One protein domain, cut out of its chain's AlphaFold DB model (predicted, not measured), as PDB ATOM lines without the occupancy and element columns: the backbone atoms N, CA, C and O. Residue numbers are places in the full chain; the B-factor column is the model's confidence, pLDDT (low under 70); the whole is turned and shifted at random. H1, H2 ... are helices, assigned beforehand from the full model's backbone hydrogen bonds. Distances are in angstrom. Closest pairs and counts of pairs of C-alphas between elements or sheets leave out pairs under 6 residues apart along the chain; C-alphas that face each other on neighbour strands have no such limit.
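Overview. This is residues 324 to 405 of the 405 residues of the protein "DUF4910 domain-containing protein" of Thermococcus paralvinellae (UniProt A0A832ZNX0). Helices H3 and H5 meet steeply in the middle of a compact all-helix domain, with H4 packed on H3 at one end and short H1 packed on H2 at the other. The 82 printed residues have five named helices, H1 to H5 in chain order, and no named strand. The radius of gyration of the C-alphas is 12.0 A; the spans are 34 by 25 by 18 A.

Along the chain. H3, residues 355 to 366, is 15.9 A long and starts at C-alpha 355 (-28.426, -42.420, -14.983). H4 is 371 to 382, 16.6 A; H5 is 388 to 399, 16.7 A, ending at C-alpha 399 (-21.187, -59.289, -21.695). H2 is 340 to 350, 15.1 A; H1 is 332 to 336, 6.1 A.

Arrangement. H3 touches H5, through residues 389 to 393 of H5 alone, at a steep tilt of 64 degrees, the same way; the closest C-alphas, Leu 359 and Pro 390, are 5.6 A apart. H4, with residues 374 to 378 alone, touches H3 at a steep 46 degrees, opposite ways (Leu 365 and Ala 374, closest C-alphas, 5.3 A). H2 and H5 only just touch, with 3 pairs of C-alphas within 8 A, the closest Phe 349 and Lys 389 at 6.6 A. H1 touches H2, closest C-alphas Ala 332 and Ala 343, 4.5 A. H1 and H4 are apart. In H1 to H5 every O i to N i+4 pair is within hydrogen-bond range.

Size, cuts and confidence. The farthest C-alphas, Glu 337 and Glu 380, are 34.1 A apart. The printed part has no cut, the links between helices are tight, and no printed residue is under 70 in pLDDT.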
ATOM      1  N   TRP A 324     -29.209 -52.993 -30.018       96.62
ATOM      2  CA  TRP A 324     -29.899 -53.333 -28.775       96.62
ATOM      3  C   TRP A 324     -30.682 -54.646 -28.911       96.62
ATOM      4  O   TRP A 324     -31.876 -54.663 -29.198       96.62
ATOM      5  N   GLU A 325     -29.992 -55.768 -28.705       96.31
ATOM      6  CA  GLU A 325     -30.521 -57.120 -28.944       96.31
ATOM      7  C   GLU A 325     -31.681 -57.498 -28.011       96.31
ATOM      8  O   GLU A 325     -32.672 -58.085 -28.445       96.31
ATOM      9  N   LYS A 326     -31.580 -57.152 -26.722       94.62
ATOM     10  CA  LYS A 326     -32.647 -57.367 -25.729       94.62
ATOM     11  C   LYS A 326     -33.261 -56.028 -25.340       94.62
ATOM     12  O   LYS A 326     -33.005 -55.505 -24.252       94.62
ATOM     13  N   LYS A 327     -34.019 -55.455 -26.274       94.50
ATOM     14  CA  LYS A 327     -34.679 -54.156 -26.113       94.50
ATOM     15  C   LYS A 327     -35.796 -54.206 -25.068       94.50
ATOM     16  O   LYS A 327     -36.576 -55.153 -25.034       94.50
ATOM     17  N   GLY A 328     -35.867 -53.179 -24.223       94.50
ATOM     18  CA  GLY A 328     -36.834 -53.089 -23.131       94.50
ATOM     19  C   GLY A 328     -36.327 -52.226 -21.979       94.50
ATOM     20  O   GLY A 328     -35.366 -51.482 -22.130       94.50
ATOM     21  N   LEU A 329     -36.958 -52.331 -20.813       94.62
ATOM     22  CA  LEU A 329     -36.493 -51.632 -19.616       94.62
ATOM     23  C   LEU A 329     -35.257 -52.329 -19.021       94.62
ATOM     24  O   LEU A 329     -35.338 -53.449 -18.506       94.62
ATOM     25  N   ILE A 330     -34.120 -51.635 -19.031       95.00
ATOM     26  CA  ILE A 330     -32.905 -52.051 -18.332       95.00
ATOM     27  C   ILE A 330     -32.984 -51.580 -16.881       95.00
ATOM     28  O   ILE A 330     -32.966 -50.388 -16.583       95.00
ATOM     29  N   SER A 331     -33.040 -52.533 -15.956       92.12
ATOM     30  CA  SER A 331     -33.025 -52.275 -14.517       92.12
ATOM     31  C   SER A 331     -32.070 -53.238 -13.820       92.12
ATOM     32  O   SER A 331     -31.869 -54.356 -14.303       92.12
ATOM     33  N   ALA A 332     -31.530 -52.852 -12.659       91.38
ATOM     34  CA  ALA A 332     -30.737 -53.754 -11.817       91.38
ATOM     35  C   ALA A 332     -31.478 -55.078 -11.563       91.38
ATOM     36  O   ALA A 332     -30.902 -56.161 -11.627       91.38
ATOM     37  N   ARG A 333     -32.799 -55.003 -11.388       87.25
ATOM     38  CA  ARG A 333     -33.658 -56.170 -11.215       87.25
ATOM     39  C   ARG A 333     -33.660 -57.100 -12.430       87.25
ATOM     40  O   ARG A 333     -33.493 -58.300 -12.251       87.25
ATOM     41  N   THR A 334     -33.822 -56.557 -13.637       88.12
ATOM     42  CA  THR A 334     -33.766 -57.341 -14.882       88.12
ATOM     43  C   THR A 334     -32.399 -58.010 -15.036       88.12
ATOM     44  O   THR A 334     -32.314 -59.169 -15.424       88.12
ATOM     45  N   ILE A 335     -31.319 -57.298 -14.698       93.38
ATOM     46  CA  ILE A 335     -29.951 -57.820 -14.794       93.38
ATOM     47  C   ILE A 335     -29.673 -58.917 -13.762       93.38
ATOM     48  O   ILE A 335     -28.955 -59.868 -14.075       93.38
ATOM     49  N   ARG A 336     -30.288 -58.852 -12.575       91.19
ATOM     50  CA  ARG A 336     -30.087 -59.829 -11.491       91.19
ATOM     51  C   ARG A 336     -30.483 -61.249 -11.884       91.19
ATOM     52  O   ARG A 336     -29.915 -62.201 -11.364       91.19
ATOM     53  N   GLU A 337     -31.409 -61.401 -12.829       87.25
ATOM     54  CA  GLU A 337     -31.787 -62.708 -13.380       87.25
ATOM     55  C   GLU A 337     -30.664 -63.362 -14.208       87.25
ATOM     56  O   GLU A 337     -30.676 -64.577 -14.406       87.25
ATOM     57  N   PHE A 338     -29.687 -62.576 -14.674       91.31
ATOM     58  CA  PHE A 338     -28.558 -63.033 -15.488       91.31
ATOM     59  C   PHE A 338     -27.240 -63.064 -14.704       91.31
ATOM     60  O   PHE A 338     -26.459 -63.999 -14.873       91.31
ATOM     61  N   ASP A 339     -26.971 -62.043 -13.884       94.69
ATOM     62  CA  ASP A 339     -25.721 -61.886 -13.131       94.69
ATOM     63  C   ASP A 339     -25.942 -60.967 -11.913       94.69
ATOM     64  O   ASP A 339     -26.216 -59.774 -12.050       94.69
ATOM     65  N   GLU A 340     -25.819 -61.529 -10.707       92.88
ATOM     66  CA  GLU A 340     -26.058 -60.819  -9.442       92.88
ATOM     67  C   GLU A 340     -25.057 -59.680  -9.201       92.88
ATOM     68  O   GLU A 340     -25.461 -58.587  -8.813       92.88
ATOM     69  N   LYS A 341     -23.771 -59.879  -9.520       95.12
ATOM     70  CA  LYS A 341     -22.739 -58.847  -9.321       95.12
ATOM     71  C   LYS A 341     -22.906 -57.693 -10.299       95.12
ATOM     72  O   LYS A 341     -22.734 -56.536  -9.934       95.12
ATOM     73  N   ALA A 342     -23.246 -58.007 -11.548       95.88
ATOM     74  CA  ALA A 342     -23.572 -56.991 -12.542       95.88
ATOM     75  C   ALA A 342     -24.789 -56.155 -12.127       95.88
ATOM     76  O   ALA A 342     -24.833 -54.956 -12.390       95.88
ATOM     77  N   ALA A 343     -25.778 -56.790 -11.494       94.69
ATOM     78  CA  ALA A 343     -26.963 -56.110 -10.999       94.69
ATOM     79  C   ALA A 343     -26.651 -55.158  -9.843       94.69
ATOM     80  O   ALA A 343     -27.137 -54.034  -9.870       94.69
ATOM     81  N   GLU A 344     -25.842 -55.587  -8.868       95.31
ATOM     82  CA  GLU A 344     -25.374 -54.735  -7.764       95.31
ATOM     83  C   GLU A 344     -24.617 -53.508  -8.290       95.31
ATOM     84  O   GLU A 344     -24.908 -52.381  -7.904       95.31
ATOM     85  N   GLU A 345     -23.712 -53.708  -9.248       94.88
ATOM     86  CA  GLU A 345     -22.962 -52.614  -9.869       94.88
ATOM     87  C   GLU A 345     -23.871 -51.624 -10.616       94.88
ATOM     88  O   GLU A 345     -23.707 -50.408 -10.518       94.88
ATOM     89  N   LEU A 346     -24.866 -52.129 -11.352       94.25
ATOM     90  CA  LEU A 346     -25.832 -51.274 -12.038       94.25
ATOM     91  C   LEU A 346     -26.742 -50.529 -11.046       94.25
ATOM     92  O   LEU A 346     -27.124 -49.390 -11.309       94.25
ATOM     93  N   GLU A 347     -27.074 -51.151  -9.912       94.56
ATOM     94  CA  GLU A 347     -27.846 -50.541  -8.826       94.56
ATOM     95  C   GLU A 347     -27.108 -49.338  -8.222       94.56
ATOM     96  O   GLU A 347     -27.725 -48.288  -8.049       94.56
ATOM     97  N   GLU A 348     -25.785 -49.429  -8.028       94.50
ATOM     98  CA  GLU A 348     -24.946 -48.298  -7.599       94.50
ATOM     99  C   GLU A 348     -24.980 -47.132  -8.602       94.50
ATOM    100  O   GLU A 348     -25.056 -45.963  -8.219       94.50
ATOM    101  N   PHE A 349     -24.951 -47.410  -9.911       93.25
ATOM    102  CA  PHE A 349     -25.055 -46.347 -10.919       93.25
ATOM    103  C   PHE A 349     -26.431 -45.680 -10.911       93.25
ATOM    104  O   PHE A 349     -26.521 -44.460 -11.069       93.25
ATOM    105  N   MET A 350     -27.482 -46.470 -10.689       91.44
ATOM    106  CA  MET A 350     -28.878 -46.030 -10.655       91.44
ATOM    107  C   MET A 350     -29.255 -45.233  -9.396       91.44
ATOM    108  O   MET A 350     -30.350 -44.668  -9.356       91.44
ATOM    109  N   GLU A 351     -28.371 -45.108  -8.396       89.69
ATOM    110  CA  GLU A 351     -28.553 -44.140  -7.302       89.69
ATOM    111  C   GLU A 351     -28.648 -42.696  -7.828       89.69
ATOM    112  O   GLU A 351     -29.390 -41.870  -7.283       89.69
ATOM    113  N   ASP A 352     -27.945 -42.395  -8.928       88.19
ATOM    114  CA  ASP A 352     -28.196 -41.186  -9.704       88.19
ATOM    115  C   ASP A 352     -29.473 -41.364 -10.535       88.19
ATOM    116  O   ASP A 352     -29.510 -42.083 -11.533       88.19
ATOM    117  N   LYS A 353     -30.521 -40.627 -10.160       83.38
ATOM    118  CA  LYS A 353     -31.831 -40.664 -10.827       83.38
ATOM    119  C   LYS A 353     -31.774 -40.359 -12.326       83.38
ATOM    120  O   LYS A 353     -32.687 -40.750 -13.049       83.38
ATOM    121  N   LYS A 354     -30.745 -39.649 -12.801       90.88
ATOM    122  CA  LYS A 354     -30.578 -39.342 -14.230       90.88
ATOM    123  C   LYS A 354     -29.935 -40.483 -15.010       90.88
ATOM    124  O   LYS A 354     -30.126 -40.565 -16.220       90.88
ATOM    125  N   PHE A 355     -29.205 -41.370 -14.336       94.81
ATOM    126  CA  PHE A 355     -28.426 -42.420 -14.983       94.81
ATOM    127  C   PHE A 355     -29.292 -43.327 -15.859       94.81
ATOM    128  O   PHE A 355     -28.931 -43.589 -17.002       94.81
ATOM    129  N   SER A 356     -30.461 -43.749 -15.368       94.69
ATOM    130  CA  SER A 356     -31.378 -44.583 -16.152       94.69
ATOM    131  C   SER A 356     -31.817 -43.885 -17.440       94.69
ATOM    132  O   SER A 356     -31.773 -44.505 -18.499       94.69
ATOM    133  N   VAL A 357     -32.157 -42.593 -17.379       95.69
ATOM    134  CA  VAL A 357     -32.521 -41.803 -18.568       95.69
ATOM    135  C   VAL A 357     -31.347 -41.745 -19.544       95.69
ATOM    136  O   VAL A 357     -31.519 -42.037 -20.724       95.69
ATOM    137  N   HIS A 358     -30.146 -41.440 -19.047       96.56
ATOM    138  CA  HIS A 358     -28.939 -41.342 -19.865       96.56
ATOM    139  C   HIS A 358     -28.578 -42.667 -20.543       96.56
ATOM    140  O   HIS A 358     -28.251 -42.676 -21.725       96.56
ATOM    141  N   LEU A 359     -28.658 -43.787 -19.820       97.19
ATOM    142  CA  LEU A 359     -28.363 -45.111 -20.361       97.19
ATOM    143  C   LEU A 359     -29.337 -45.483 -21.484       97.19
ATOM    144  O   LEU A 359     -28.901 -45.912 -22.547       97.19
ATOM    145  N   HIS A 360     -30.644 -45.309 -21.270       97.62
ATOM    146  CA  HIS A 360     -31.638 -45.687 -22.274       97.62
ATOM    147  C   HIS A 360     -31.621 -44.750 -23.484       97.62
ATOM    148  O   HIS A 360     -31.749 -45.224 -24.611       97.62
ATOM    149  N   GLU A 361     -31.408 -43.448 -23.281       97.75
ATOM    150  CA  GLU A 361     -31.226 -42.523 -24.402       97.75
ATOM    151  C   GLU A 361     -29.952 -42.839 -25.187       97.75
ATOM    152  O   GLU A 361     -29.990 -42.886 -26.412       97.75
ATOM    153  N   LEU A 362     -28.841 -43.161 -24.515       97.75
ATOM    154  CA  LEU A 362     -27.609 -43.574 -25.185       97.75
ATOM    155  C   LEU A 362     -27.796 -44.852 -26.014       97.75
ATOM    156  O   LEU A 362     -27.267 -44.936 -27.119       97.75
ATOM    157  N   LEU A 363     -28.560 -45.828 -25.512       98.06
ATOM    158  CA  LEU A 363     -28.914 -47.034 -26.268       98.06
ATOM    159  C   LEU A 363     -29.721 -46.686 -27.527       98.06
ATOM    160  O   LEU A 363     -29.421 -47.198 -28.602       98.06
ATOM    161  N   MET A 364     -30.703 -45.784 -27.417       98.00
ATOM    162  CA  MET A 364     -31.520 -45.339 -28.554       98.00
ATOM    163  C   MET A 364     -30.744 -44.499 -29.575       98.00
ATOM    164  O   MET A 364     -30.992 -44.630 -30.774       98.00
ATOM    165  N   LEU A 365     -29.830 -43.639 -29.115       97.75
ATOM    166  CA  LEU A 365     -28.921 -42.861 -29.960       97.75
ATOM    167  C   LEU A 365     -27.898 -43.770 -30.642       97.75
ATOM    168  O   LEU A 365     -27.595 -43.577 -31.816       97.75
ATOM    169  N   GLY A 366     -27.393 -44.782 -29.936       97.06
ATOM    170  CA  GLY A 366     -26.380 -45.696 -30.453       97.06
ATOM    171  C   GLY A 366     -26.858 -46.605 -31.586       97.06
ATOM    172  O   GLY A 366     -26.044 -47.046 -32.394       97.06
ATOM    173  N   GLU A 367     -28.170 -46.821 -31.698       95.69
ATOM    174  CA  GLU A 367     -28.795 -47.478 -32.853       95.69
ATOM    175  C   GLU A 367     -28.850 -46.581 -34.106       95.69
ATOM    176  O   GLU A 367     -29.249 -47.053 -35.171       95.69
ATOM    177  N   ALA A 368     -28.481 -45.297 -34.001       93.81
ATOM    178  CA  ALA A 368     -28.553 -44.342 -35.106       93.81
ATOM    179  C   ALA A 368     -27.252 -43.591 -35.409       93.81
ATOM    180  O   ALA A 368     -27.023 -43.209 -36.557       93.81
ATOM    181  N   LEU A 369     -26.412 -43.384 -34.404       96.31
ATOM    182  CA  LEU A 369     -25.230 -42.531 -34.465       96.31
ATOM    183  C   LEU A 369     -23.970 -43.314 -34.107       96.31
ATOM    184  O   LEU A 369     -24.054 -44.356 -33.453       96.31
ATOM    185  N   SER A 370     -22.808 -42.765 -34.465       96.44
ATOM    186  CA  SER A 370     -21.519 -43.250 -33.963       96.44
ATOM    187  C   SER A 370     -21.410 -43.056 -32.442       96.44
ATOM    188  O   SER A 370     -22.160 -42.275 -31.851       96.44
ATOM    189  N   GLU A 371     -20.460 -43.733 -31.780       95.94
ATOM    190  CA  GLU A 371     -20.247 -43.566 -30.329       95.94
ATOM    191  C   GLU A 371     -20.050 -42.089 -29.956       95.94
ATOM    192  O   GLU A 371     -20.651 -41.589 -29.003       95.94
ATOM    193  N   GLU A 372     -19.211 -41.376 -30.709       95.31
ATOM    194  CA  GLU A 372     -18.881 -39.979 -30.439       95.31
ATOM    195  C   GLU A 372     -20.101 -39.064 -30.594       95.31
ATOM    196  O   GLU A 372     -20.407 -38.304 -29.671       95.31
ATOM    197  N   GLU A 373     -20.834 -39.186 -31.707       96.31
ATOM    198  CA  GLU A 373     -22.061 -38.419 -31.946       96.31
ATOM    199  C   GLU A 373     -23.145 -38.745 -30.904       96.31
ATOM    200  O   GLU A 373     -23.821 -37.835 -30.428       96.31
ATOM    201  N   ALA A 374     -23.294 -40.010 -30.493       97.00
ATOM    202  CA  ALA A 374     -24.282 -40.416 -29.492       97.00
ATOM    203  C   ALA A 374     -23.997 -39.800 -28.111       97.00
ATOM    204  O   ALA A 374     -24.900 -39.257 -27.471       97.00
ATOM    205  N   PHE A 375     -22.740 -39.819 -27.652       96.62
ATOM    206  CA  PHE A 375     -22.365 -39.136 -26.408       96.62
ATOM    207  C   PHE A 375     -22.500 -37.615 -26.522       96.62
ATOM    208  O   PHE A 375     -22.902 -36.975 -25.550       96.62
ATOM    209  N   LYS A 376     -22.176 -37.037 -27.687       96.12
ATOM    210  CA  LYS A 376     -22.353 -35.606 -27.946       96.12
ATOM    211  C   LYS A 376     -23.829 -35.221 -27.848       96.12
ATOM    212  O   LYS A 376     -24.155 -34.401 -27.001       96.12
ATOM    213  N   ALA A 377     -24.725 -35.888 -28.577       96.50
ATOM    214  CA  ALA A 377     -26.172 -35.654 -28.516       96.50
ATOM    215  C   ALA A 377     -26.736 -35.745 -27.088       96.50
ATOM    216  O   ALA A 377     -27.539 -34.908 -26.675       96.50
ATOM    217  N   LEU A 378     -26.281 -36.727 -26.305       96.00
ATOM    218  CA  LEU A 378     -26.706 -36.875 -24.915       96.00
ATOM    219  C   LEU A 378     -26.295 -35.664 -24.051       96.00
ATOM    220  O   LEU A 378     -27.082 -35.204 -23.223       96.00
ATOM    221  N   MET A 379     -25.094 -35.116 -24.266       95.56
ATOM    222  CA  MET A 379     -24.641 -33.891 -23.594       95.56
ATOM    223  C   MET A 379     -25.364 -32.636 -24.091       95.56
ATOM    224  O   MET A 379     -25.649 -31.735 -23.302       95.56
ATOM    225  N   GLU A 380     -25.687 -32.566 -25.382       96.19
ATOM    226  CA  GLU A 380     -26.452 -31.452 -25.948       96.19
ATOM    227  C   GLU A 380     -27.855 -31.372 -25.317       96.19
ATOM    228  O   GLU A 380     -28.303 -30.279 -24.969       96.19
ATOM    229  N   GLU A 381     -28.505 -32.511 -25.046       95.06
ATOM    230  CA  GLU A 381     -29.822 -32.576 -24.387       95.06
ATOM    231  C   GLU A 381     -29.749 -32.352 -22.862       95.06
ATOM    232  O   GLU A 381     -30.468 -31.515 -22.303       95.06
ATOM    233  N   PHE A 382     -28.867 -33.069 -22.157       93.88
ATOM    234  CA  PHE A 382     -28.879 -33.122 -20.687       93.88
ATOM    235  C   PHE A 382     -27.807 -32.262 -20.001       93.88
ATOM    236  O   PHE A 382     -27.872 -32.064 -18.783       93.88
ATOM    237  N   GLY A 383     -26.873 -31.687 -20.761       92.50
ATOM    238  CA  GLY A 383     -25.718 -30.953 -20.249       92.50
ATOM    239  C   GLY A 383     -24.552 -31.878 -19.896       92.50
ATOM    240  O   GLY A 383     -24.351 -32.913 -20.519       92.50
ATOM    241  N   GLU A 384     -23.755 -31.504 -18.897       87.94
ATOM    242  CA  GLU A 384     -22.630 -32.330 -18.453       87.94
ATOM    243  C   GLU A 384     -23.117 -33.692 -17.922       87.94
ATOM    244  O   GLU A 384     -23.990 -33.760 -17.050       87.94
ATOM    245  N   ILE A 385     -22.544 -34.777 -18.452       88.00
ATOM    246  CA  ILE A 385     -22.847 -36.156 -18.056       88.00
ATOM    247  C   ILE A 385     -21.575 -36.882 -17.615       88.00
ATOM    248  O   ILE A 385     -20.500 -36.703 -18.191       88.00
ATOM    249  N   ASP A 386     -21.712 -37.777 -16.637       87.00
ATOM    250  CA  ASP A 386     -20.690 -38.777 -16.331       87.00
ATOM    251  C   ASP A 386     -20.656 -39.808 -17.468       87.00
ATOM    252  O   ASP A 386     -21.605 -40.572 -17.645       87.00
ATOM    253  N   ARG A 387     -19.586 -39.807 -18.271       90.19
ATOM    254  CA  ARG A 387     -19.427 -40.730 -19.407       90.19
ATOM    255  C   ARG A 387     -18.956 -42.119 -18.984       90.19
ATOM    256  O   ARG A 387     -19.187 -43.074 -19.723       90.19
ATOM    257  N   GLU A 388     -18.318 -42.248 -17.825       91.75
ATOM    258  CA  GLU A 388     -17.716 -43.507 -17.385       91.75
ATOM    259  C   GLU A 388     -18.797 -44.519 -17.003       91.75
ATOM    260  O   GLU A 388     -18.757 -45.669 -17.448       91.75
ATOM    261  N   LYS A 389     -19.820 -44.088 -16.251       93.00
ATOM    262  CA  LYS A 389     -20.907 -44.989 -15.833       93.00
ATOM    263  C   LYS A 389     -21.679 -45.587 -17.021       93.00
ATOM    264  O   LYS A 389     -21.821 -46.811 -17.049       93.00
ATOM    265  N   PRO A 390     -22.162 -44.815 -18.023       93.31
ATOM    266  CA  PRO A 390     -22.858 -45.391 -19.172       93.31
ATOM    267  C   PRO A 390     -21.969 -46.325 -19.995       93.31
ATOM    268  O   PRO A 390     -22.446 -47.374 -20.419       93.31
ATOM    269  N   LYS A 391     -20.675 -46.009 -20.173       94.00
ATOM    270  CA  LYS A 391     -19.730 -46.902 -20.867       94.00
ATOM    271  C   LYS A 391     -19.581 -48.237 -20.150       94.00
ATOM    272  O   LYS A 391     -19.758 -49.287 -20.762       94.00
ATOM    273  N   ARG A 392     -19.335 -48.197 -18.841       95.62
ATOM    274  CA  ARG A 392     -19.211 -49.399 -18.014       95.62
ATOM    275  C   ARG A 392     -20.504 -50.220 -18.011       95.62
ATOM    276  O   ARG A 392     -20.465 -51.440 -18.139       95.62
ATOM    277  N   ALA A 393     -21.662 -49.563 -17.972       96.44
ATOM    278  CA  ALA A 393     -22.945 -50.241 -18.122       96.44
ATOM    279  C   ALA A 393     -23.115 -50.894 -19.503       96.44
ATOM    280  O   ALA A 393     -23.569 -52.032 -19.573       96.44
ATOM    281  N   LEU A 394     -22.703 -50.246 -20.597       96.69
ATOM    282  CA  LEU A 394     -22.721 -50.859 -21.931       96.69
ATOM    283  C   LEU A 394     -21.812 -52.095 -22.018       96.69
ATOM    284  O   LEU A 394     -22.191 -53.077 -22.652       96.69
ATOM    285  N   GLU A 395     -20.655 -52.103 -21.350       96.69
ATOM    286  CA  GLU A 395     -19.788 -53.290 -21.269       96.69
ATOM    287  C   GLU A 395     -20.461 -54.452 -20.526       96.69
ATOM    288  O   GLU A 395     -20.414 -55.597 -20.992       96.69
ATOM    289  N   ILE A 396     -21.136 -54.165 -19.404       96.81
ATOM    290  CA  ILE A 396     -21.964 -55.147 -18.690       96.81
ATOM    291  C   ILE A 396     -23.041 -55.697 -19.628       96.81
ATOM    292  O   ILE A 396     -23.165 -56.912 -19.790       96.81
ATOM    293  N   LEU A 397     -23.801 -54.812 -20.277       97.69
ATOM    294  CA  LEU A 397     -24.881 -55.195 -21.181       97.69
ATOM    295  C   LEU A 397     -24.360 -56.027 -22.357       97.69
ATOM    296  O   LEU A 397     -24.994 -57.016 -22.729       97.69
ATOM    297  N   LYS A 398     -23.182 -55.701 -22.899       97.38
ATOM    298  CA  LYS A 398     -22.533 -56.479 -23.958       97.38
ATOM    299  C   LYS A 398     -22.171 -57.878 -23.478       97.38
ATOM    300  O   LYS A 398     -22.497 -58.859 -24.144       97.38
ATOM    301  N   ARG A 399     -21.544 -57.994 -22.302       97.12
ATOM    302  CA  ARG A 399     -21.187 -59.289 -21.695       97.12
ATOM    303  C   ARG A 399     -22.411 -60.186 -21.495       97.12
ATOM    304  O   ARG A 399     -22.314 -61.395 -21.677       97.12
ATOM    305  N   LEU A 400     -23.552 -59.596 -21.138       96.81
ATOM    306  CA  LEU A 400     -24.816 -60.298 -20.890       96.81
ATOM    307  C   LEU A 400     -25.684 -60.484 -22.156       96.81
ATOM    308  O   LEU A 400     -26.803 -61.013 -22.085       96.81
ATOM    309  N   GLY A 401     -25.182 -60.057 -23.321       96.75
ATOM    310  CA  GLY A 401     -25.858 -60.181 -24.613       96.75
ATOM    311  C   GLY A 401     -27.123 -59.329 -24.735       96.75
ATOM    312  O   GLY A 401     -28.056 -59.724 -25.429       96.75
ATOM    313  N   PHE A 402     -27.200 -58.210 -24.014       97.25
ATOM    314  CA  PHE A 402     -28.252 -57.204 -24.190       97.25
ATOM    315  C   PHE A 402     -27.941 -56.258 -25.346       97.25
ATOM    316  O   PHE A 402     -28.872 -55.762 -25.976       97.25
ATOM    317  N   VAL A 403     -26.657 -56.033 -25.633       97.44
ATOM    318  CA  VAL A 403     -26.192 -55.210 -26.753       97.44
ATOM    319  C   VAL A 403     -25.021 -55.866 -27.483       97.44
ATOM    320  O   VAL A 403     -24.309 -56.692 -26.911       97.44
ATOM    321  N   SER A 404     -24.780 -55.449 -28.723       96.62
ATOM    322  CA  SER A 404     -23.541 -55.709 -29.463       96.62
ATOM    323  C   SER A 404     -22.999 -54.421 -30.084       96.62
ATOM    324  O   SER A 404     -23.775 -53.497 -30.324       96.62
ATOM    325  N   PHE A 405     -21.687 -54.386 -30.340       93.62
ATOM    326  CA  PHE A 405     -21.003 -53.301 -31.054       93.62
ATOM    327  C   PHE A 405     -20.566 -53.777 -32.431       93.62
ATOM    328  O   PHE A 405     -20.129 -54.956 -32.493       93.62
TER     329      PHE A 405